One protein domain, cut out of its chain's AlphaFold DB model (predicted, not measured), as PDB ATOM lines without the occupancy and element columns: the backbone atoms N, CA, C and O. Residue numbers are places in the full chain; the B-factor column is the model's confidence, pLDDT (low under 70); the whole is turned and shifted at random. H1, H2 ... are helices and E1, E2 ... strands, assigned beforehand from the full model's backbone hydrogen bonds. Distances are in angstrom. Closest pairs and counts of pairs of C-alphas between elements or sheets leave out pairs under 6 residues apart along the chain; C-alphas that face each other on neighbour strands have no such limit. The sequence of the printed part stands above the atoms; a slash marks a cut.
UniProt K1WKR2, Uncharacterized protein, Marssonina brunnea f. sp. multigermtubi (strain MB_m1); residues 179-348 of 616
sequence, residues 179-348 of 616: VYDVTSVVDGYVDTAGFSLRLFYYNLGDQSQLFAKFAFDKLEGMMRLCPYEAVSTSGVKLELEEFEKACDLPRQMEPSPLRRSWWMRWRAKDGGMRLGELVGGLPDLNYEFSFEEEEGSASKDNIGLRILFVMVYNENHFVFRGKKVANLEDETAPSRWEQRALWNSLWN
ATOM      1  N   VAL A 179     -15.722 -16.942 100.066       96.81
ATOM      2  CA  VAL A 179     -15.420 -18.265  99.521       96.81
ATOM      3  C   VAL A 179     -16.701 -19.089  99.518       96.81
ATOM      4  O   VAL A 179     -17.411 -19.164 100.527       96.81
ATOM      5  N   TYR A 180     -16.990 -19.706  98.379       97.00
ATOM      6  CA  TYR A 180     -18.157 -20.538  98.147       97.00
ATOM      7  C   TYR A 180     -17.719 -21.976  97.895       97.00
ATOM      8  O   TYR A 180     -16.909 -22.241  97.005       97.00
ATOM      9  N   ASP A 181     -18.288 -22.889  98.672       95.19
ATOM     10  CA  ASP A 181     -18.183 -24.324  98.442       95.19
ATOM     11  C   ASP A 181     -19.245 -24.738  97.418       95.19
ATOM     12  O   ASP A 181     -20.432 -24.440  97.594       95.19
ATOM     13  N   VAL A 182     -18.823 -25.358  96.316       95.31
ATOM     14  CA  VAL A 182     -19.698 -25.737  95.200       95.31
ATOM     15  C   VAL A 182     -20.094 -27.196  95.382       95.31
ATOM     16  O   VAL A 182     -19.359 -28.114  95.037       95.31
ATOM     17  N   THR A 183     -21.271 -27.417  95.963       82.06
ATOM     18  CA  THR A 183     -21.634 -28.723  96.534       82.06
ATOM     19  C   THR A 183     -22.503 -29.589  95.634       82.06
ATOM     20  O   THR A 183     -22.657 -30.778  95.902       82.06
ATOM     21  N   SER A 184     -23.176 -29.021  94.630       66.75
ATOM     22  CA  SER A 184     -24.074 -29.830  93.804       66.75
ATOM     23  C   SER A 184     -24.363 -29.234  92.443       66.75
ATOM     24  O   SER A 184     -24.593 -28.031  92.315       66.75
ATOM     25  N   VAL A 185     -24.509 -30.123  91.471       67.38
ATOM     26  CA  VAL A 185     -25.188 -29.850  90.212       67.38
ATOM     27  C   VAL A 185     -26.663 -30.212  90.391       67.38
ATOM     28  O   VAL A 185     -26.976 -31.314  90.835       67.38
ATOM     29  N   VAL A 186     -27.585 -29.302  90.068       58.50
ATOM     30  CA  VAL A 186     -29.040 -29.586  90.121       58.50
ATOM     31  C   VAL A 186     -29.426 -30.682  89.106       58.50
ATOM     32  O   VAL A 186     -30.416 -31.389  89.276       58.50
ATOM     33  N   ASP A 187     -28.570 -30.864  88.099       53.62
ATOM     34  CA  ASP A 187     -28.841 -31.468  86.803       53.62
ATOM     35  C   ASP A 187     -27.675 -32.348  86.282       53.62
ATOM     36  O   ASP A 187     -27.220 -32.208  85.153       53.62
ATOM     37  N   GLY A 188     -27.171 -33.285  87.091       60.91
ATOM     38  CA  GLY A 188     -26.167 -34.268  86.651       60.91
ATOM     39  C   GLY A 188     -25.242 -34.737  87.769       60.91
ATOM     40  O   GLY A 188     -25.330 -34.257  88.896       60.91
ATOM     41  N   TYR A 189     -24.353 -35.683  87.460       75.31
ATOM     42  CA  TYR A 189     -23.253 -36.050  88.352       75.31
ATOM     43  C   TYR A 189     -21.958 -35.467  87.793       75.31
ATOM     44  O   TYR A 189     -21.405 -35.976  86.820       75.31
ATOM     45  N   VAL A 190     -21.513 -34.370  88.396       82.38
ATOM     46  CA  VAL A 190     -20.155 -33.853  88.241       82.38
ATOM     47  C   VAL A 190     -19.516 -33.994  89.607       82.38
ATOM     48  O   VAL A 190     -20.119 -33.594  90.604       82.38
ATOM     49  N   ASP A 191     -18.331 -34.590  89.652       87.31
ATOM     50  CA  ASP A 191     -17.542 -34.576  90.872       87.31
ATOM     51  C   ASP A 191     -17.080 -33.138  91.122       87.31
ATOM     52  O   ASP A 191     -16.247 -32.607  90.390       87.31
ATOM     53  N   THR A 192     -17.698 -32.480  92.102       92.38
ATOM     54  CA  THR A 192     -17.339 -31.118  92.501       92.38
ATOM     55  C   THR A 192     -16.305 -31.110  93.625       92.38
ATOM     56  O   THR A 192     -15.997 -30.047  94.166       92.38
ATOM     57  N   ALA A 193     -15.742 -32.271  93.989       91.44
ATOM     58  CA  ALA A 193     -14.641 -32.338  94.937       91.44
ATOM     59  C   ALA A 193     -13.452 -31.520  94.408       91.44
ATOM     60  O   ALA A 193     -12.902 -31.788  93.344       91.44
ATOM     61  N   GLY A 194     -13.067 -30.484  95.156       88.81
ATOM     62  CA  GLY A 194     -11.991 -29.571  94.769       88.81
ATOM     63  C   GLY A 194     -12.438 -28.367  93.939       88.81
ATOM     64  O   GLY A 194     -11.603 -27.520  93.626       88.81
ATOM     65  N   PHE A 195     -13.731 -28.234  93.624       94.62
ATOM     66  CA  PHE A 195     -14.236 -27.010  93.010       94.62
ATOM     67  C   PHE A 195     -14.127 -25.869  94.017       94.62
ATOM     68  O   PHE A 195     -14.583 -25.974  95.155       94.62
ATOM     69  N   SER A 196     -13.547 -24.756  93.587       94.56
ATOM     70  CA  SER A 196     -13.457 -23.551  94.402       94.56
ATOM     71  C   SER A 196     -14.014 -22.357  93.648       94.56
ATOM     72  O   SER A 196     -13.739 -22.162  92.463       94.56
ATOM     73  N   LEU A 197     -14.810 -21.548  94.343       97.06
ATOM     74  CA  LEU A 197     -15.337 -20.296  93.823       97.06
ATOM     75  C   LEU A 197     -15.127 -19.199  94.865       97.06
ATOM     76  O   LEU A 197     -15.513 -19.336  96.024       97.06
ATOM     77  N   ARG A 198     -14.521 -18.090  94.452       97.06
ATOM     78  CA  ARG A 198     -14.326 -16.901  95.284       97.06
ATOM     79  C   ARG A 198     -15.013 -15.725  94.622       97.06
ATOM     80  O   ARG A 198     -14.672 -15.383  93.492       97.06
ATOM     81  N   LEU A 199     -15.974 -15.122  95.310       96.81
ATOM     82  CA  LEU A 199     -16.750 -13.996  94.805       96.81
ATOM     83  C   LEU A 199     -16.253 -12.698  95.441       96.81
ATOM     84  O   LEU A 199     -16.105 -12.607  96.659       96.81
ATOM     85  N   PHE A 200     -16.029 -11.691  94.605       95.06
ATOM     86  CA  PHE A 200     -15.490 -10.396  94.982       95.06
ATOM     87  C   PHE A 200     -16.478  -9.301  94.581       95.06
ATOM     88  O   PHE A 200     -16.983  -9.289  93.455       95.06
ATOM     89  N   TYR A 201     -16.717  -8.358  95.491       93.25
ATOM     90  CA  TYR A 201     -17.449  -7.134  95.193       93.25
ATOM     91  C   TYR A 201     -16.529  -5.941  95.423       93.25
ATOM     92  O   TYR A 201     -16.134  -5.642  96.546       93.25
ATOM     93  N   TYR A 202     -16.149  -5.283  94.336       87.75
ATOM     94  CA  TYR A 202     -15.276  -4.124  94.372       87.75
ATOM     95  C   TYR A 202     -16.123  -2.858  94.351       87.75
ATOM     96  O   TYR A 202     -16.959  -2.704  93.464       87.75
ATOM     97  N   ASN A 203     -15.894  -1.944  95.291       86.75
ATOM     98  CA  ASN A 203     -16.577  -0.655  95.352       86.75
ATOM     99  C   ASN A 203     -15.545   0.453  95.607       86.75
ATOM    100  O   ASN A 203     -15.142   0.682  96.747       86.75
ATOM    101  N   LEU A 204     -15.094   1.124  94.539       82.69
ATOM    102  CA  LEU A 204     -14.243   2.313  94.632       82.69
ATOM    103  C   LEU A 204     -14.998   3.541  94.128       82.69
ATOM    104  O   LEU A 204     -14.872   3.962  92.978       82.69
ATOM    105  N   GLY A 205     -15.778   4.132  95.030       82.50
ATOM    106  CA  GLY A 205     -16.463   5.396  94.789       82.50
ATOM    107  C   GLY A 205     -17.546   5.258  93.726       82.50
ATOM    108  O   GLY A 205     -18.627   4.746  94.007       82.50
ATOM    109  N   ASP A 206     -17.264   5.743  92.519       83.00
ATOM    110  CA  ASP A 206     -18.235   5.801  91.421       83.00
ATOM    111  C   ASP A 206     -18.193   4.566  90.511       83.00
ATOM    112  O   ASP A 206     -18.976   4.464  89.571       83.00
ATOM    113  N   GLN A 207     -17.292   3.620  90.789       81.56
ATOM    114  CA  GLN A 207     -17.175   2.372  90.045       81.56
ATOM    115  C   GLN A 207     -17.326   1.193  90.992       81.56
ATOM    116  O   GLN A 207     -16.570   1.039  91.956       81.56
ATOM    117  N   SER A 208     -18.312   0.351  90.706       91.31
ATOM    118  CA  SER A 208     -18.496  -0.921  91.387       91.31
ATOM    119  C   SER A 208     -18.409  -2.067  90.382       91.31
ATOM    120  O   SER A 208     -18.783  -1.907  89.225       91.31
ATOM    121  N   GLN A 209     -17.875  -3.214  90.788       93.81
ATOM    122  CA  GLN A 209     -17.772  -4.400  89.936       93.81
ATOM    123  C   GLN A 209     -18.034  -5.658  90.761       93.81
ATOM    124  O   GLN A 209     -17.580  -5.770  91.900       93.81
ATOM    125  N   LEU A 210     -18.750  -6.612  90.168       95.62
ATOM    126  CA  LEU A 210     -19.009  -7.925  90.749       95.62
ATOM    127  C   LEU A 210     -18.388  -8.990  89.843       95.62
ATOM    128  O   LEU A 210     -18.699  -9.069  88.652       95.62
ATOM    129  N   PHE A 211     -17.489  -9.796  90.398       95.75
ATOM    130  CA  PHE A 211     -16.803 -10.845  89.650       95.75
ATOM    131  C   PHE A 211     -16.442 -12.011  90.568       95.75
ATOM    132  O   PHE A 211     -16.288 -11.844  91.778       95.75
ATOM    133  N   ALA A 212     -16.280 -13.197  89.993       96.31
ATOM    134  CA  ALA A 212     -15.815 -14.379  90.701       96.31
ATOM    135  C   ALA A 212     -14.545 -14.932  90.057       96.31
ATOM    136  O   ALA A 212     -14.374 -14.862  88.842       96.31
ATOM    137  N   LYS A 213     -13.659 -15.512  90.861       95.94
ATOM    138  CA  LYS A 213     -12.600 -16.410  90.390       95.94
ATOM    139  C   LYS A 213     -13.023 -17.834  90.697       95.94
ATOM    140  O   LYS A 213     -13.549 -18.084  91.782       95.94
ATOM    141  N   PHE A 214     -12.785 -18.749  89.772       95.00
ATOM    142  CA  PHE A 214     -13.140 -20.148  89.957       95.00
ATOM    143  C   PHE A 214     -12.009 -21.075  89.521       95.00
ATOM    144  O   PHE A 214     -11.243 -20.740  88.617       95.00
ATOM    145  N   ALA A 215     -11.929 -22.232  90.168       93.44
ATOM    146  CA  ALA A 215     -11.105 -23.358  89.753       93.44
ATOM    147  C   ALA A 215     -11.945 -24.632  89.884       93.44
ATOM    148  O   ALA A 215     -12.267 -25.050  90.997       93.44
ATOM    149  N   PHE A 216     -12.361 -25.186  88.746       91.12
ATOM    150  CA  PHE A 216     -13.221 -26.364  88.628       91.12
ATOM    151  C   PHE A 216     -12.438 -27.473  87.924       91.12
ATOM    152  O   PHE A 216     -12.349 -27.487  86.697       91.12
ATOM    153  N   ASP A 217     -11.835 -28.373  88.706       87.25
ATOM    154  CA  ASP A 217     -10.856 -29.354  88.216       87.25
ATOM    155  C   ASP A 217      -9.696 -28.649  87.479       87.25
ATOM    156  O   ASP A 217      -8.981 -27.852  88.087       87.25
ATOM    157  N   LYS A 218      -9.536 -28.870  86.170       82.94
ATOM    158  CA  LYS A 218      -8.516 -28.206  85.339       82.94
ATOM    159  C   LYS A 218      -8.934 -26.813  84.869       82.94
ATOM    160  O   LYS A 218      -8.129 -26.072  84.319       82.94
ATOM    161  N   LEU A 219     -10.202 -26.450  85.052       83.50
ATOM    162  CA  LEU A 219     -10.756 -25.217  84.522       83.50
ATOM    163  C   LEU A 219     -10.579 -24.066  85.517       83.50
ATOM    164  O   LEU A 219     -11.403 -23.864  86.409       83.50
ATOM    165  N   GLU A 220      -9.519 -23.284  85.338       90.50
ATOM    166  CA  GLU A 220      -9.272 -22.064  86.112       90.50
ATOM    167  C   GLU A 220      -9.679 -20.813  85.341       90.50
ATOM    168  O   GLU A 220      -9.202 -20.577  84.228       90.50
ATOM    169  N   GLY A 221     -10.506 -19.960  85.942       91.62
ATOM    170  CA  GLY A 221     -11.028 -18.799  85.240       91.62
ATOM    171  C   GLY A 221     -11.601 -17.689  86.105       91.62
ATOM    172  O   GLY A 221     -11.441 -17.625  87.327       91.62
ATOM    173  N   MET A 222     -12.272 -16.773  85.417       93.44
ATOM    174  CA  MET A 222     -12.974 -15.637  85.989       93.44
ATOM    175  C   MET A 222     -14.398 -15.579  85.432       93.44
ATOM    176  O   MET A 222     -14.631 -15.883  84.265       93.44
ATOM    177  N   MET A 223     -15.346 -15.174  86.270       93.88
ATOM    178  CA  MET A 223     -16.722 -14.830  85.924       93.88
ATOM    179  C   MET A 223     -16.908 -13.336  86.165       93.88
ATOM    180  O   MET A 223     -16.496 -12.836  87.210       93.88
ATOM    181  N   ARG A 224     -17.550 -12.622  85.248       94.00
ATOM    182  CA  ARG A 224     -17.984 -11.236  85.464       94.00
ATOM    183  C   ARG A 224     -19.496 -11.184  85.460       94.00
ATOM    184  O   ARG A 224     -20.124 -11.957  84.737       94.00
ATOM    185  N   LEU A 225     -20.057 -10.322  86.303       95.38
ATOM    186  CA  LEU A 225     -21.489 -10.241  86.528       95.38
ATOM    187  C   LEU A 225     -21.998  -8.824  86.256       95.38
ATOM    188  O   LEU A 225     -21.388  -7.845  86.688       95.38
ATOM    189  N   CYS A 226     -23.146  -8.726  85.589       94.62
ATOM    190  CA  CYS A 226     -23.875  -7.478  85.401       94.62
ATOM    191  C   CYS A 226     -25.342  -7.615  85.853       94.62
ATOM    192  O   CYS A 226     -25.854  -8.732  85.978       94.62
ATOM    193  N   PRO A 227     -26.037  -6.499  86.119       92.38
ATOM    194  CA  PRO A 227     -27.402  -6.518  86.631       92.38
ATOM    195  C   PRO A 227     -28.355  -7.145  85.619       92.38
ATOM    196  O   PRO A 227     -28.189  -6.963  84.408       92.38
ATOM    197  N   TYR A 228     -29.382  -7.841  86.105       87.56
ATOM    198  CA  TYR A 228     -30.386  -8.452  85.233       87.56
ATOM    199  C   TYR A 228     -31.082  -7.414  84.336       87.56
ATOM    200  O   TYR A 228     -31.365  -7.662  83.162       87.56
ATOM    201  N   GLU A 229     -31.296  -6.215  84.876       86.88
ATOM    202  CA  GLU A 229     -31.959  -5.091  84.225       86.88
ATOM    203  C   GLU A 229     -31.189  -4.564  83.006       86.88
ATOM    204  O   GLU A 229     -31.816  -4.019  82.098       86.88
ATOM    205  N   ALA A 230     -29.870  -4.780  82.924       82.88
ATOM    206  CA  ALA A 230     -29.061  -4.335  81.786       82.88
ATOM    207  C   ALA A 230     -29.489  -4.989  80.455       82.88
ATOM    208  O   ALA A 230     -29.381  -4.367  79.402       82.88
ATOM    209  N   VAL A 231     -30.029  -6.215  80.500       71.56
ATOM    210  CA  VAL A 231     -30.544  -6.937  79.316       71.56
ATOM    211  C   VAL A 231     -31.969  -6.509  78.957       71.56
ATOM    212  O   VAL A 231     -32.364  -6.562  77.793       71.56
ATOM    213  N   SER A 232     -32.758  -6.050  79.936       60.69
ATOM    214  CA  SER A 232     -34.170  -5.701  79.716       60.69
ATOM    215  C   SER A 232     -34.366  -4.564  78.706       60.69
ATOM    216  O   SER A 232     -35.411  -4.480  78.064       60.69
ATOM    217  N   THR A 233     -33.338  -3.736  78.507       61.09
ATOM    218  CA  THR A 233     -33.307  -2.662  77.511       61.09
ATOM    219  C   THR A 233     -32.971  -3.117  76.087       61.09
ATOM    220  O   THR A 233     -33.400  -2.447  75.153       61.09
ATOM    221  N   SER A 234     -32.243  -4.228  75.893       57.62
ATOM    222  CA  SER A 234     -31.804  -4.707  74.564       57.62
ATOM    223  C   SER A 234     -32.622  -5.888  74.020       57.62
ATOM    224  O   SER A 234     -32.543  -6.224  72.841       57.62
ATOM    225  N   GLY A 235     -33.466  -6.503  74.853       53.66
ATOM    226  CA  GLY A 235     -34.558  -7.379  74.427       53.66
ATOM    227  C   GLY A 235     -34.197  -8.827  74.091       53.66
ATOM    228  O   GLY A 235     -35.082  -9.668  74.220       53.66
ATOM    229  N   VAL A 236     -32.961  -9.172  73.702       59.00
ATOM    230  CA  VAL A 236     -32.632 -10.585  73.374       59.00
ATOM    231  C   VAL A 236     -31.209 -11.018  73.762       59.00
ATOM    232  O   VAL A 236     -30.998 -12.190  74.069       59.00
ATOM    233  N   LYS A 237     -30.223 -10.117  73.821       70.00
ATOM    234  CA  LYS A 237     -28.861 -10.424  74.290       70.00
ATOM    235  C   LYS A 237     -28.074  -9.134  74.482       70.00
ATOM    236  O   LYS A 237     -28.354  -8.163  73.793       70.00
ATOM    237  N   LEU A 238     -27.113  -9.123  75.402       76.38
ATOM    238  CA  LEU A 238     -26.058  -8.108  75.386       76.38
ATOM    239  C   LEU A 238     -24.943  -8.608  74.483       76.38
ATOM    240  O   LEU A 238     -24.474  -9.732  74.700       76.38
ATOM    241  N   GLU A 239     -24.531  -7.783  73.525       82.12
ATOM    242  CA  GLU A 239     -23.266  -7.956  72.809       82.12
ATOM    243  C   GLU A 239     -22.088  -7.881  73.796       82.12
ATOM    244  O   GLU A 239     -22.238  -7.406  74.927       82.12
ATOM    245  N   LEU A 240     -20.902  -8.363  73.406       81.25
ATOM    246  CA  LEU A 240     -19.748  -8.394  74.318       81.25
ATOM    247  C   LEU A 240     -19.408  -7.002  74.867       81.25
ATOM    248  O   LEU A 240     -19.240  -6.850  76.074       81.25
ATOM    249  N   GLU A 241     -19.359  -5.985  74.009       85.44
ATOM    250  CA  GLU A 241     -19.058  -4.609  74.422       85.44
ATOM    251  C   GLU A 241     -20.116  -4.038  75.376       85.44
ATOM    252  O   GLU A 241     -19.793  -3.352  76.349       85.44
ATOM    253  N   GLU A 242     -21.390  -4.350  75.131       88.25
ATOM    254  CA  GLU A 242     -22.498  -3.916  75.981       88.25
ATOM    255  C   GLU A 242     -22.452  -4.603  77.346       88.25
ATOM    256  O   GLU A 242     -22.660  -3.956  78.373       88.25
ATOM    257  N   PHE A 243     -22.127  -5.897  77.369       89.38
ATOM    258  CA  PHE A 243     -21.944  -6.664  78.594       89.38
ATOM    259  C   PHE A 243     -20.766  -6.137  79.421       89.38
ATOM    260  O   PHE A 243     -20.890  -5.929  80.628       89.38
ATOM    261  N   GLU A 244     -19.631  -5.876  78.771       88.69
ATOM    262  CA  GLU A 244     -18.440  -5.294  79.391       88.69
ATOM    263  C   GLU A 244     -18.752  -3.955  80.058       88.69
ATOM    264  O   GLU A 244     -18.378  -3.726  81.212       88.69
ATOM    265  N   LYS A 245     -19.502  -3.100  79.356       91.81
ATOM    266  CA  LYS A 245     -19.973  -1.818  79.877       91.81
ATOM    267  C   LYS A 245     -20.973  -1.998  81.021       91.81
ATOM    268  O   LYS A 245     -20.910  -1.262  81.999       91.81
ATOM    269  N   ALA A 246     -21.871  -2.978  80.932       92.56
ATOM    270  CA  ALA A 246     -22.848  -3.279  81.978       92.56
ATOM    271  C   ALA A 246     -22.209  -3.858  83.256       92.56
ATOM    272  O   ALA A 246     -22.797  -3.749  84.331       92.56
ATOM    273  N   CYS A 247     -21.014  -4.453  83.162       93.31
ATOM    274  CA  CYS A 247     -20.244  -4.916  84.320       93.31
ATOM    275  C   CYS A 247     -19.606  -3.772  85.126       93.31
ATOM    276  O   CYS A 247     -19.175  -4.004  86.257       93.31
ATOM    277  N   ASP A 248     -19.510  -2.558  84.570       92.88
ATOM    278  CA  ASP A 248     -19.156  -1.351  85.322       92.88
ATOM    279  C   ASP A 248     -20.415  -0.841  86.046       92.88
ATOM    280  O   ASP A 248     -21.170  -0.004  85.549       92.88
ATOM    281  N   LEU A 249     -20.671  -1.410  87.226       92.31
ATOM    282  CA  LEU A 249     -21.903  -1.216  87.978       92.31
ATOM    283  C   LEU A 249     -22.029   0.229  88.494       92.31
ATOM    284  O   LEU A 249     -21.057   0.780  89.029       92.31
ATOM    285  N   PRO A 250     -23.237   0.824  88.433       90.69
ATOM    286  CA  PRO A 250     -23.540   2.076  89.108       90.69
ATOM    287  C   PRO A 250     -23.237   2.019  90.609       90.69
ATOM    288  O   PRO A 250     -23.367   0.976  91.258       90.69
ATOM    289  N   ARG A 251     -22.912   3.177  91.188       83.75
ATOM    290  CA  ARG A 251     -22.681   3.331  92.628       83.75
ATOM    291  C   ARG A 251     -23.871   2.781  93.427       83.75
ATOM    292  O   ARG A 251     -25.016   3.119  93.142       83.75
ATOM    293  N   GLN A 252     -23.590   1.960  94.446       83.00
ATOM    294  CA  GLN A 252     -24.587   1.274  95.299       83.00
ATOM    295  C   GLN A 252     -25.385   0.154  94.609       83.00
ATOM    296  O   GLN A 252     -26.387  -0.329  95.151       83.00
ATOM    297  N   MET A 253     -24.982  -0.284  93.416       90.69
ATOM    298  CA  MET A 253     -25.572  -1.462  92.798       90.69
ATOM    299  C   MET A 253     -24.914  -2.728  93.357       90.69
ATOM    300  O   MET A 253     -23.938  -3.244  92.822       90.69
ATOM    301  N   GLU A 254     -25.458  -3.180  94.484       92.12
ATOM    302  CA  GLU A 254     -25.049  -4.380  95.222       92.12
ATOM    303  C   GLU A 254     -26.100  -5.490  95.074       92.12
ATOM    304  O   GLU A 254     -27.302  -5.190  94.963       92.12
ATOM    305  N   PRO A 255     -25.695  -6.776  95.101       94.25
ATOM    306  CA  PRO A 255     -26.640  -7.866  95.285       94.25
ATOM    307  C   PRO A 255     -27.407  -7.702  96.598       94.25
ATOM    308  O   PRO A 255     -26.860  -7.331  97.637       94.25
ATOM    309  N   SER A 256     -28.706  -7.960  96.544       93.56
ATOM    310  CA  SER A 256     -29.598  -7.766  97.686       93.56
ATOM    311  C   SER A 256     -30.826  -8.662  97.553       93.56
ATOM    312  O   SER A 256     -31.095  -9.168  96.458       93.56
ATOM    313  N   PRO A 257     -31.653  -8.795  98.605       89.75
ATOM    314  CA  PRO A 257     -32.920  -9.510  98.509       89.75
ATOM    315  C   PRO A 257     -33.849  -9.026  97.387       89.75
ATOM    316  O   PRO A 257     -34.697  -9.801  96.952       89.75
ATOM    317  N   LEU A 258     -33.711  -7.777  96.927       89.94
ATOM    318  CA  LEU A 258     -34.472  -7.219  95.802       89.94
ATOM    319  C   LEU A 258     -33.784  -7.431  94.444       89.94
ATOM    320  O   LEU A 258     -34.449  -7.386  93.416       89.94
ATOM    321  N   ARG A 259     -32.469  -7.677  94.436       92.69
ATOM    322  CA  ARG A 259     -31.631  -7.866  93.239       92.69
ATOM    323  C   ARG A 259     -30.889  -9.192  93.327       92.69
ATOM    324  O   ARG A 259     -29.674  -9.243  93.545       92.69
ATOM    325  N   ARG A 260     -31.669 -10.266  93.228       94.25
ATOM    326  CA  ARG A 260     -31.183 -11.638  93.394       94.25
ATOM    327  C   ARG A 260     -30.559 -12.202  92.130       94.25
ATOM    328  O   ARG A 260     -29.633 -12.986  92.257       94.25
ATOM    329  N   SER A 261     -31.046 -11.812  90.956       93.19
ATOM    330  CA  SER A 261     -30.602 -12.346  89.664       93.19
ATOM    331  C   SER A 261     -29.662 -11.379  88.951       93.19
ATOM    332  O   SER A 261     -29.841 -10.163  88.998       93.19
ATOM    333  N   TRP A 262     -28.664 -11.951  88.293       94.94
ATOM    334  CA  TRP A 262     -27.569 -11.289  87.602       94.94
ATOM    335  C   TRP A 262     -27.262 -12.059  86.317       94.94
ATOM    336  O   TRP A 262     -27.460 -13.272  86.241       94.94
ATOM    337  N   TRP A 263     -26.765 -11.357  85.306       92.12
ATOM    338  CA  TRP A 263     -26.196 -11.987  84.119       92.12
ATOM    339  C   TRP A 263     -24.708 -12.195  84.313       92.12
ATOM    340  O   TRP A 263     -24.032 -11.374  84.926       92.12
ATOM    341  N   MET A 264     -24.195 -13.283  83.761       92.31
ATOM    342  CA  MET A 264     -22.822 -13.716  83.924       92.31
ATOM    343  C   MET A 264     -22.222 -14.130  82.585       92.31
ATOM    344  O   MET A 264     -22.844 -14.843  81.796       92.31
ATOM    345  N   ARG A 265     -20.957 -13.766  82.383       90.62
ATOM    346  CA  ARG A 265     -20.066 -14.396  81.402       90.62
ATOM    347  C   ARG A 265     -18.810 -14.882  82.101       90.62
ATOM    348  O   ARG A 265     -18.437 -14.353  83.147       90.62
ATOM    349  N   TRP A 266     -18.137 -15.864  81.514       89.94
ATOM    350  CA  TRP A 266     -16.936 -16.447  82.098       89.94
ATOM    351  C   TRP A 266     -15.876 -16.762  81.042       89.94
ATOM    352  O   TRP A 266     -16.195 -17.041  79.885       89.94
ATOM    353  N   ARG A 267     -14.610 -16.705  81.459       87.31
ATOM    354  CA  ARG A 267     -13.419 -17.050  80.668       87.31
ATOM    355  C   ARG A 267     -12.480 -17.893  81.526       87.31
ATOM    356  O   ARG A 267     -12.441 -17.689  82.737       87.31
ATOM    357  N   ALA A 268     -11.730 -18.812  80.926       85.56
ATOM    358  CA  ALA A 268     -10.816 -19.707  81.635       85.56
ATOM    359  C   ALA A 268      -9.532 -19.963  80.831       85.56
ATOM    360  O   ALA A 268      -9.544 -19.817  79.612       85.56
ATOM    361  N   LYS A 269      -8.438 -20.324  81.520       77.62
ATOM    362  CA  LYS A 269      -7.113 -20.573  80.922       77.62
ATOM    363  C   LYS A 269      -7.104 -21.834  80.053       77.62
ATOM    364  O   LYS A 269      -6.665 -21.783  78.913       77.62
ATOM    365  N   ASP A 270      -7.653 -22.925  80.586       63.72
ATOM    366  CA  ASP A 270      -7.672 -24.250  79.957       63.72
ATOM    367  C   ASP A 270      -9.077 -24.577  79.457       63.72
ATOM    368  O   ASP A 270      -9.749 -25.448  80.002       63.72
ATOM    369  N   GLY A 271      -9.527 -23.814  78.458       54.28
ATOM    370  CA  GLY A 271     -10.790 -23.971  77.735       54.28
ATOM    371  C   GLY A 271     -11.640 -25.194  78.095       54.28
ATOM    372  O   GLY A 271     -11.261 -26.320  77.784       54.28
ATOM    373  N   GLY A 272     -12.790 -24.976  78.742       44.09
ATOM    374  CA  GLY A 272     -13.661 -26.054  79.226       44.09
ATOM    375  C   GLY A 272     -13.900 -27.102  78.143       44.09
ATOM    376  O   GLY A 272     -14.381 -26.751  77.074       44.09
ATOM    377  N   MET A 273     -13.520 -28.358  78.416       36.06
ATOM    378  CA  MET A 273     -13.331 -29.426  77.426       36.06
ATOM    379  C   MET A 273     -14.317 -29.372  76.246       36.06
ATOM    380  O   MET A 273     -15.440 -29.854  76.358       36.06
ATOM    381  N   ARG A 274     -13.860 -28.830  75.115       41.31
ATOM    382  CA  ARG A 274     -14.272 -29.219  73.763       41.31
ATOM    383  C   ARG A 274     -13.009 -29.639  73.033       41.31
ATOM    384  O   ARG A 274     -12.223 -28.781  72.665       41.31
ATOM    385  N   LEU A 275     -12.791 -30.942  72.874       37.06
ATOM    386  CA  LEU A 275     -11.920 -31.532  71.839       37.06
ATOM    387  C   LEU A 275     -10.547 -30.855  71.566       37.06
ATOM    388  O   LEU A 275     -10.073 -30.888  70.437       37.06
ATOM    389  N   GLY A 276      -9.877 -30.282  72.573       40.38
ATOM    390  CA  GLY A 276      -8.575 -29.619  72.388       40.38
ATOM    391  C   GLY A 276      -8.625 -28.168  71.885       40.38
ATOM    392  O   GLY A 276      -7.573 -27.624  71.560       40.38
ATOM    393  N   GLU A 277      -9.797 -27.530  71.860       43.28
ATOM    394  CA  GLU A 277      -9.978 -26.110  71.537       43.28
ATOM    395  C   GLU A 277     -10.277 -25.280  72.797       43.28
ATOM    396  O   GLU A 277     -10.973 -25.715  73.719       43.28
ATOM    397  N   LEU A 278      -9.739 -24.058  72.842       46.06
ATOM    398  CA  LEU A 278      -9.928 -23.119  73.946       46.06
ATOM    399  C   LEU A 278     -11.406 -22.670  73.999       46.06
ATOM    400  O   LEU A 278     -11.901 -22.091  73.043       46.06
ATOM    401  N   VAL A 279     -12.119 -22.911  75.104       50.62
ATOM    402  CA  VAL A 279     -13.499 -22.451  75.352       50.62
ATOM    403  C   VAL A 279     -13.522 -21.386  76.454       50.62
ATOM    404  O   VAL A 279     -13.371 -21.695  77.638       50.62
ATOM    405  N   GLY A 280     -13.768 -20.135  76.075       48.41
ATOM    406  CA  GLY A 280     -14.513 -19.180  76.896       48.41
ATOM    407  C   GLY A 280     -15.996 -19.366  76.591       48.41
ATOM    408  O   GLY A 280     -16.325 -19.845  75.503       48.41
ATOM    409  N   GLY A 281     -16.904 -19.046  77.522       51.44
ATOM    410  CA  GLY A 281     -18.339 -19.072  77.211       51.44
ATOM    411  C   GLY A 281     -18.569 -18.406  75.853       51.44
ATOM    412  O   GLY A 281     -17.948 -17.372  75.605       51.44
ATOM    413  N   LEU A 282     -19.351 -19.045  74.964       55.03
ATOM    414  CA  LEU A 282     -19.574 -18.548  73.599       55.03
ATOM    415  C   LEU A 282     -19.725 -17.019  73.663       55.03
ATOM    416  O   LEU A 282     -20.472 -16.564  74.538       55.03
ATOM    417  N   PRO A 283     -19.028 -16.235  72.813       54.22
ATOM    418  CA  PRO A 283     -19.007 -14.767  72.898       54.22
ATOM    419  C   PRO A 283     -20.412 -14.154  72.911       54.22
ATOM    420  O   PRO A 283     -20.604 -13.022  73.351       54.22
ATOM    421  N   ASP A 284     -21.414 -14.954  72.554       53.03
ATOM    422  CA  ASP A 284     -22.803 -14.584  72.515       53.03
ATOM    423  C   ASP A 284     -23.682 -15.322  73.553       53.03
ATOM    424  O   ASP A 284     -24.881 -15.456  73.333       53.03
ATOM    425  N   LEU A 285     -23.175 -15.855  74.666       67.00
ATOM    426  CA  LEU A 285     -24.026 -16.456  75.707       67.00
ATOM    427  C   LEU A 285     -23.839 -15.768  77.059       67.00
ATOM    428  O   LEU A 285     -22.799 -15.871  77.703       67.00
ATOM    429  N   ASN A 286     -24.903 -15.094  77.498       78.06
ATOM    430  CA  ASN A 286     -25.062 -14.632  78.871       78.06
ATOM    431  C   ASN A 286     -25.744 -15.749  79.669       78.06
ATOM    432  O   ASN A 286     -26.778 -16.268  79.250       78.06
ATOM    433  N   TYR A 287     -25.172 -16.112  80.809       84.25
ATOM    434  CA  TYR A 287     -25.714 -17.116  81.716       84.25
ATOM    435  C   TYR A 287     -26.359 -16.446  82.925       84.25
ATOM    436  O   TYR A 287     -25.944 -15.363  83.331       84.25
ATOM    437  N   GLU A 288     -27.361 -17.086  83.517       88.00
ATOM    438  CA  GLU A 288     -27.958 -16.593  84.756       88.00
ATOM    439  C   GLU A 288     -27.076 -16.954  85.961       88.00
ATOM    440  O   GLU A 288     -26.545 -18.066  86.060       88.00
ATOM    441  N   PHE A 289     -26.947 -15.998  86.878       94.69
ATOM    442  CA  PHE A 289     -26.361 -16.144  88.202       94.69
ATOM    443  C   PHE A 289     -27.341 -15.569  89.225       94.69
ATOM    444  O   PHE A 289     -27.778 -14.428  89.090       94.69
ATOM    445  N   SER A 290     -27.691 -16.319  90.264       94.88
ATOM    446  CA  SER A 290     -28.635 -15.870  91.281       94.88
ATOM    447  C   SER A 290     -28.151 -16.124  92.703       94.88
ATOM    448  O   SER A 290     -27.342 -17.010  92.967       94.88
ATOM    449  N   PHE A 291     -28.654 -15.307  93.624       96.06
ATOM    450  CA  PHE A 291     -28.381 -15.362  95.055       96.06
ATOM    451  C   PHE A 291     -29.652 -15.734  95.824       96.06
ATOM    452  O   PHE A 291     -30.721 -15.155  95.613       96.06
ATOM    453  N   GLU A 292     -29.527 -16.656  96.773       94.00
ATOM    454  CA  GLU A 292     -30.620 -17.127  97.621       94.00
ATOM    455  C   GLU A 292     -30.204 -17.122  99.094       94.00
ATOM    456  O   GLU A 292     -29.162 -17.658  99.474       94.00
ATOM    457  N   GLU A 293     -31.040 -16.541  99.950       89.44
ATOM    458  CA  GLU A 293     -30.850 -16.605 101.399       89.44
ATOM    459  C   GLU A 293     -31.339 -17.959 101.928       89.44
ATOM    460  O   GLU A 293     -32.438 -18.410 101.600       89.44
ATOM    461  N   GLU A 294     -30.525 -18.621 102.751       85.94
ATOM    462  CA  GLU A 294     -30.943 -19.827 103.462       85.94
ATOM    463  C   GLU A 294     -31.912 -19.432 104.586       85.94
ATOM    464  O   GLU A 294     -31.578 -18.616 105.449       85.94
ATOM    465  N   GLU A 295     -33.125 -19.997 104.576       82.69
ATOM    466  CA  GLU A 295     -34.101 -19.774 105.646       82.69
ATOM    467  C   GLU A 295     -33.474 -20.125 107.004       82.69
ATOM    468  O   GLU A 295     -33.080 -21.263 107.249       82.69
ATOM    469  N   GLY A 296     -33.357 -19.124 107.882       79.12
ATOM    470  CA  GLY A 296     -32.769 -19.278 109.216       79.12
ATOM    471  C   GLY A 296     -31.318 -18.804 109.358       79.12
ATOM    472  O   GLY A 296     -30.818 -18.746 110.480       79.12
ATOM    473  N   SER A 297     -30.646 -18.392 108.277       73.81
ATOM    474  CA  SER A 297     -29.327 -17.757 108.372       73.81
ATOM    475  C   SER A 297     -29.452 -16.311 108.869       73.81
ATOM    476  O   SER A 297     -29.590 -15.379 108.082       73.81
ATOM    477  N   ALA A 298     -29.369 -16.105 110.184       71.19
ATOM    478  CA  ALA A 298     -29.341 -14.771 110.797       71.19
ATOM    479  C   ALA A 298     -27.923 -14.164 110.901       71.19
ATOM    480  O   ALA A 298     -27.725 -13.165 111.595       71.19
ATOM    481  N   SER A 299     -26.918 -14.768 110.255       79.19
ATOM    482  CA  SER A 299     -25.541 -14.271 110.329       79.19
ATOM    483  C   SER A 299     -25.414 -12.910 109.640       79.19
ATOM    484  O   SER A 299     -25.781 -12.766 108.472       79.19
ATOM    485  N   LYS A 300     -24.839 -11.925 110.347       80.69
ATOM    486  CA  LYS A 300     -24.524 -10.589 109.803       80.69
ATOM    487  C   LYS A 300     -23.609 -10.655 108.578       80.69
ATOM    488  O   LYS A 300     -23.675  -9.776 107.728       80.69
ATOM    489  N   ASP A 301     -22.815 -11.715 108.473       85.19
ATOM    490  CA  ASP A 301     -21.864 -11.924 107.382       85.19
ATOM    491  C   ASP A 301     -22.456 -12.712 106.208       85.19
ATOM    492  O   ASP A 301     -21.749 -13.033 105.251       85.19
ATOM    493  N   ASN A 302     -23.746 -13.059 106.280       88.44
ATOM    494  CA  ASN A 302     -24.439 -13.889 105.296       88.44
ATOM    495  C   ASN A 302     -23.718 -15.225 105.016       88.44
ATOM    496  O   ASN A 302     -23.799 -15.760 103.911       88.44
ATOM    497  N   ILE A 303     -23.008 -15.785 106.005       90.88
ATOM    498  CA  ILE A 303     -22.490 -17.157 105.915       90.88
ATOM    499  C   ILE A 303     -23.671 -18.099 105.702       90.88
ATOM    500  O   ILE A 303     -24.667 -18.028 106.413       90.88
ATOM    501  N   GLY A 304     -23.560 -18.966 104.700       90.62
ATOM    502  CA  GLY A 304     -24.651 -19.813 104.241       90.62
ATOM    503  C   GLY A 304     -25.499 -19.231 103.110       90.62
ATOM    504  O   GLY A 304     -26.360 -19.948 102.600       90.62
ATOM    505  N   LEU A 305     -25.226 -18.000 102.654       94.56
ATOM    506  CA  LEU A 305     -25.794 -17.465 101.414       94.56
ATOM    507  C   LEU A 305     -25.532 -18.443 100.265       94.56
ATOM    508  O   LEU A 305     -24.397 -18.874 100.043       94.56
ATOM    509  N   ARG A 306     -26.588 -18.800  99.542       95.12
ATOM    510  CA  ARG A 306     -26.523 -19.732  98.424       95.12
ATOM    511  C   ARG A 306     -26.434 -18.965  97.120       95.12
ATOM    512  O   ARG A 306     -26.978 -17.871  96.986       95.12
ATOM    513  N   ILE A 307     -25.753 -19.563  96.160       96.56
ATOM    514  CA  ILE A 307     -25.700 -19.087  94.783       96.56
ATOM    515  C   ILE A 307     -26.122 -20.209  93.848       96.56
ATOM    516  O   ILE A 307     -25.859 -21.383  94.130       96.56
ATOM    517  N   LEU A 308     -26.745 -19.843  92.736       94.44
ATOM    518  CA  LEU A 308     -26.975 -20.730  91.604       94.44
ATOM    519  C   LEU A 308     -26.435 -20.077  90.345       94.44
ATOM    520  O   LEU A 308     -26.645 -18.888  90.131       94.44
ATOM    521  N   PHE A 309     -25.753 -20.840  89.504       93.19
ATOM    522  CA  PHE A 309     -25.274 -20.319  88.230       93.19
ATOM    523  C   PHE A 309     -25.208 -21.405  87.170       93.19
ATOM    524  O   PHE A 309     -24.946 -22.573  87.467       93.19
ATOM    525  N   VAL A 310     -25.455 -21.012  85.923       85.75
ATOM    526  CA  VAL A 310     -25.377 -21.911  84.769       85.75
ATOM    527  C   VAL A 310     -24.012 -21.780  84.110       85.75
ATOM    528  O   VAL A 310     -23.572 -20.679  83.796       85.75
ATOM    529  N   MET A 311     -23.348 -22.901  83.862       85.06
ATOM    530  CA  MET A 311     -22.052 -22.924  83.192       85.06
ATOM    531  C   MET A 311     -21.958 -24.122  82.249       85.06
ATOM    532  O   MET A 311     -22.507 -25.186  82.525       85.06
ATOM    533  N   VAL A 312     -21.260 -23.949  81.126       77.50
ATOM    534  CA  VAL A 312     -20.900 -25.069  80.251       77.50
ATOM    535  C   VAL A 312     -19.627 -25.709  80.794       77.50
ATOM    536  O   VAL A 312     -18.595 -25.051  80.877       77.50
ATOM    537  N   TYR A 313     -19.704 -26.982  81.161       77.31
ATOM    538  CA  TYR A 313     -18.582 -27.782  81.645       77.31
ATOM    539  C   TYR A 313     -18.629 -29.133  80.925       77.31
ATOM    540  O   TYR A 313     -19.703 -29.708  80.780       77.31
ATOM    541  N   ASN A 314     -17.503 -29.621  80.398       74.62
ATOM    542  CA  ASN A 314     -17.438 -30.851  79.591       74.62
ATOM    543  C   ASN A 314     -18.541 -30.944  78.515       74.62
ATOM    544  O   ASN A 314     -19.307 -31.907  78.495       74.62
ATOM    545  N   GLU A 315     -18.665 -29.909  77.678       71.31
ATOM    546  CA  GLU A 315     -19.670 -29.769  76.601       71.31
ATOM    547  C   GLU A 315     -21.147 -29.759  77.034       71.31
ATOM    548  O   GLU A 315     -22.038 -29.653  76.190       71.31
ATOM    549  N   ASN A 316     -21.430 -29.824  78.334       69.81
ATOM    550  CA  ASN A 316     -22.781 -29.894  78.871       69.81
ATOM    551  C   ASN A 316     -23.099 -28.648  79.695       69.81
ATOM    552  O   ASN A 316     -22.242 -28.088  80.377       69.81
ATOM    553  N   HIS A 317     -24.352 -28.204  79.634       76.88
ATOM    554  CA  HIS A 317     -24.836 -27.130  80.490       76.88
ATOM    555  C   HIS A 317     -25.173 -27.698  81.862       76.88
ATOM    556  O   HIS A 317     -26.017 -28.582  81.980       76.88
ATOM    557  N   PHE A 318     -24.542 -27.150  82.888       80.56
ATOM    558  CA  PHE A 318     -24.757 -27.540  84.268       80.56
ATOM    559  C   PHE A 318     -25.218 -26.343  85.089       80.56
ATOM    560  O   PHE A 318     -24.725 -25.227  84.924       80.56
ATOM    561  N   VAL A 319     -26.168 -26.591  85.988       85.94
ATOM    562  CA  VAL A 319     -26.598 -25.623  87.001       85.94
ATOM    563  C   VAL A 319     -25.878 -25.970  88.295       85.94
ATOM    564  O   VAL A 319     -26.207 -26.961  88.951       85.94
ATOM    565  N   PHE A 320     -24.888 -25.163  88.651       90.81
ATOM    566  CA  PHE A 320     -24.119 -25.318  89.876       90.81
ATOM    567  C   PHE A 320     -24.799 -24.590  91.027       90.81
ATOM    568  O   PHE A 320     -25.342 -23.497  90.859       90.81
ATOM    569  N   ARG A 321     -24.733 -25.189  92.215       94.12
ATOM    570  CA  ARG A 321     -25.121 -24.568  93.478       94.12
ATOM    571  C   ARG A 321     -23.896 -24.426  94.368       94.12
ATOM    572  O   ARG A 321     -23.194 -25.404  94.618       94.12
ATOM    573  N   GLY A 322     -23.689 -23.216  94.871       95.31
ATOM    574  CA  GLY A 322     -22.656 -22.909  95.856       95.31
ATOM    575  C   GLY A 322     -23.250 -22.425  97.174       95.31
ATOM    576  O   GLY A 322     -24.338 -21.847  97.194       95.31
ATOM    577  N   LYS A 323     -22.528 -22.634  98.274       95.56
ATOM    578  CA  LYS A 323     -22.845 -22.092  99.601       95.56
ATOM    579  C   LYS A 323     -21.656 -21.290 100.118       95.56
ATOM    580  O   LYS A 323     -20.536 -21.790 100.118       95.56
ATOM    581  N   LYS A 324     -21.888 -20.057 100.575       96.06
ATOM    582  CA  LYS A 324     -20.848 -19.223 101.185       96.06
ATOM    583  C   LYS A 324     -20.378 -19.870 102.487       96.06
ATOM    584  O   LYS A 324     -21.174 -19.999 103.419       96.06
ATOM    585  N   VAL A 325     -19.106 -20.254 102.548       95.62
ATOM    586  CA  VAL A 325     -18.497 -20.934 103.706       95.62
ATOM    587  C   VAL A 325     -17.592 -20.025 104.525       95.62
ATOM    588  O   VAL A 325     -17.463 -20.230 105.726       95.62
ATOM    589  N   ALA A 326     -17.007 -18.999 103.906       95.25
ATOM    590  CA  ALA A 326     -16.139 -18.045 104.586       95.25
ATOM    591  C   ALA A 326     -16.227 -16.661 103.936       95.25
ATOM    592  O   ALA A 326     -16.584 -16.527 102.761       95.25
ATOM    593  N   ASN A 327     -15.881 -15.626 104.697       94.81
ATOM    594  CA  ASN A 327     -15.569 -14.318 104.128       94.81
ATOM    595  C   ASN A 327     -14.174 -14.357 103.488       94.81
ATOM    596  O   ASN A 327     -13.373 -15.242 103.780       94.81
ATOM    597  N   LEU A 328     -13.881 -13.406 102.602       92.75
ATOM    598  CA  LEU A 328     -12.513 -13.207 102.129       92.75
ATOM    599  C   LEU A 328     -11.751 -12.438 103.214       92.75
ATOM    600  O   LEU A 328     -11.932 -11.231 103.350       92.75
ATOM    601  N   GLU A 329     -10.975 -13.153 104.025       81.12
ATOM    602  CA  GLU A 329     -10.093 -12.565 105.038       81.12
ATOM    603  C   GLU A 329      -8.836 -12.013 104.351       81.12
ATOM    604  O   GLU A 329      -8.168 -12.750 103.630       81.12
ATOM    605  N   ASP A 330      -8.560 -10.717 104.533       65.81
ATOM    606  CA  ASP A 330      -7.334  -9.982 104.165       65.81
ATOM    607  C   ASP A 330      -6.803 -10.081 102.718       65.81
ATOM    608  O   ASP A 330      -5.848  -9.387 102.361       65.81
ATOM    609  N   GLU A 331      -7.437 -10.851 101.831       73.25
ATOM    610  CA  GLU A 331      -7.179 -10.783 100.397       73.25
ATOM    611  C   GLU A 331      -7.682  -9.437  99.880       73.25
ATOM    612  O   GLU A 331      -8.876  -9.231  99.639       73.25
ATOM    613  N   THR A 332      -6.743  -8.511  99.682       75.19
ATOM    614  CA  THR A 332      -6.995  -7.305  98.903       75.19
ATOM    615  C   THR A 332      -7.555  -7.741  97.561       75.19
ATOM    616  O   THR A 332      -6.865  -8.403  96.779       75.19
ATOM    617  N   ALA A 333      -8.821  -7.398  97.312       75.88
ATOM    618  CA  ALA A 333      -9.431  -7.630  96.017       75.88
ATOM    619  C   ALA A 333      -8.478  -7.070  94.948       75.88
ATOM    620  O   ALA A 333      -7.997  -5.943  95.119       75.88
ATOM    621  N   PRO A 334      -8.174  -7.836  93.882       83.56
ATOM    622  CA  PRO A 334      -7.301  -7.349  92.823       83.56
ATOM    623  C   PRO A 334      -7.815  -5.994  92.349       83.56
ATOM    624  O   PRO A 334      -9.026  -5.777  92.275       83.56
ATOM    625  N   SER A 335      -6.918  -5.064  92.056       86.19
ATOM    626  CA  SER A 335      -7.306  -3.761  91.532       86.19
ATOM    627  C   SER A 335      -8.121  -3.923  90.244       86.19
ATOM    628  O   SER A 335      -7.993  -4.918  89.525       86.19
ATOM    629  N   ARG A 336      -8.941  -2.924  89.901       83.62
ATOM    630  CA  ARG A 336      -9.715  -2.922  88.646       83.62
ATOM    631  C   ARG A 336      -8.840  -3.223  87.420       83.62
ATOM    632  O   ARG A 336      -9.258  -3.941  86.516       83.62
ATOM    633  N   TRP A 337      -7.620  -2.685  87.395       85.19
ATOM    634  CA  TRP A 337      -6.670  -2.895  86.304       85.19
ATOM    635  C   TRP A 337      -6.157  -4.331  86.250       85.19
ATOM    636  O   TRP A 337      -6.135  -4.909  85.171       85.19
ATOM    637  N   GLU A 338      -5.821  -4.932  87.392       89.31
ATOM    638  CA  GLU A 338      -5.415  -6.342  87.464       89.31
ATOM    639  C   GLU A 338      -6.558  -7.280  87.085       89.31
ATOM    640  O   GLU A 338      -6.340  -8.251  86.367       89.31
ATOM    641  N   GLN A 339      -7.788  -6.981  87.516       88.44
ATOM    642  CA  GLN A 339      -8.973  -7.742  87.115       88.44
ATOM    643  C   GLN A 339      -9.178  -7.688  85.605       88.44
ATOM    644  O   GLN A 339      -9.352  -8.727  84.972       88.44
ATOM    645  N   ARG A 340      -9.124  -6.487  85.017       86.50
ATOM    646  CA  ARG A 340      -9.286  -6.298  83.573       86.50
ATOM    647  C   ARG A 340      -8.148  -6.944  82.787       86.50
ATOM    648  O   ARG A 340      -8.406  -7.572  81.766       86.50
ATOM    649  N   ALA A 341      -6.912  -6.833  83.269       89.12
ATOM    650  CA  ALA A 341      -5.754  -7.491  82.673       89.12
ATOM    651  C   ALA A 341      -5.901  -9.016  82.719       89.12
ATOM    652  O   ALA A 341      -5.720  -9.666  81.695       89.12
ATOM    653  N   LEU A 342      -6.314  -9.580  83.860       90.12
ATOM    654  CA  LEU A 342      -6.580 -11.010  84.002       90.12
ATOM    655  C   LEU A 342      -7.710 -11.448  83.062       90.12
ATOM    656  O   LEU A 342      -7.530 -12.378  82.286       90.12
ATOM    657  N   TRP A 343      -8.836 -10.739  83.049       89.12
ATOM    658  CA  TRP A 343      -9.963 -11.019  82.158       89.12
ATOM    659  C   TRP A 343      -9.584 -10.991  80.670       89.12
ATOM    660  O   TRP A 343     -10.009 -11.856  79.904       89.12
ATOM    661  N   ASN A 344      -8.764 -10.021  80.263       86.44
ATOM    662  CA  ASN A 344      -8.261  -9.908  78.896       86.44
ATOM    663  C   ASN A 344      -7.201 -10.970  78.579       86.44
ATOM    664  O   ASN A 344      -7.162 -11.452  77.459       86.44
ATOM    665  N   SER A 345      -6.380 -11.377  79.550       87.31
ATOM    666  CA  SER A 345      -5.399 -12.457  79.363       87.31
ATOM    667  C   SER A 345      -6.047 -13.830  79.167       87.31
ATOM    668  O   SER A 345      -5.436 -14.717  78.587       87.31
ATOM    669  N   LEU A 346      -7.291 -13.993  79.634       85.81
ATOM    670  CA  LEU A 346      -8.110 -15.186  79.413       85.81
ATOM    671  C   LEU A 346      -8.865 -15.142  78.072       85.81
ATOM    672  O   LEU A 346      -9.688 -16.018  77.816       85.81
ATOM    673  N   TRP A 347      -8.670 -14.103  77.253       79.25
ATOM    674  CA  TRP A 347      -9.256 -14.003  75.918       79.25
ATOM    675  C   TRP A 347      -8.357 -14.690  74.894       79.25
ATOM    676  O   TRP A 347      -7.172 -14.367  74.813       79.25
ATOM    677  N   ASN A 348      -8.925 -15.575  74.076       70.94
ATOM    678  CA  ASN A 348      -8.268 -16.010  72.851       70.94
ATOM    679  C   ASN A 348      -8.839 -15.215  71.671       70.94
ATOM    680  O   ASN A 348     -10.043 -15.220  71.431       70.94
TER     681      ASN A 348
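This is residues 179 to 348 of the 616 residues of an uncharacterized protein of Marssonina brunnea f. sp. multigermtubi (strain MB_m1) (UniProt K1WKR2). A closed barrel of eight antiparallel strands, in chain order round the ring with E8 back beside E1, has helices H2 and H3 packed on its outside. The closure is thin between E1 and E2, where E2 lies beside residues 179 to 180 of E1. The 170 printed residues hold, in order, E1 E2 E3 E4 H1 H2 E5 E6 E7 E8 H3, of mixed class. The whole is compact, with a radius of gyration of the C-alphas of 15.5 A and spans of 45 by 34 by 34 A.

E1, residues 179 to 185, and E2, residues 196 to 204, form a hairpin; N 180 and O 197 are 2.8 A apart. E3, residues 207 to 216, follows E2 in a hairpin, with N 198 and O 213 at 2.8 A. E4, residues 219 to 227, forms a hairpin with E3, with N 212 and O 223 at 2.8 A. E1 to E4 are a meander, each strand the antiparallel neighbour of the one before. H1, residues 229 to 232, is on the barrel. H2, residues 240 to 246, lies outside the barrel over E4 at a height of 9.3 A; the closest C-alphas, of Cys 226 and Ala 246, are 5.5 A apart. E5, residues 261 to 268, is the antiparallel neighbour of E4, with N 222 and O 267 at 2.8 A. It begins a second meander with E6, residues 287 to 292, E7, residues 306 to 313, and E8, residues 316 to 326; N 262 and O 289 are 2.7 A apart, N 290 and O 308 2.8 A, N 309 and O 320 3.0 A. E8 and E1 close the ring, with N 323 and O 181 at 2.8 A. H3, residues 336 to 345, lies outside the barrel over E4 and, only just, E3, where 3 of its C-alphas fall; its height is 8.8 A, and on the local plane it stands at 54 degrees to E4, slantwise to the strands. In H2 and H3 every O i to N i+4 pair is within hydrogen-bond range; H1 is too short for one.

E1 begins at C-alpha 179, (-15.420, -18.265, 99.521). E2 is 25.9 A long, E3 29.0 A, E4 25.1 A and E8 29.1 A. E7 bends by 57 degrees at residue 310. H3, 14.0 A long, ends at C-alpha 345, (-5.399, -12.457, 79.363).

The C-alphas farthest apart, of Gly 276 and Ala 298, are 46.1 A apart. The printed part has no cut. The links H2 to E5, E5 to E6 and E6 to E7 are long. Residues 184 to 188, 232 to 236, 270 to 285, 316 and 330 have pLDDT under 70.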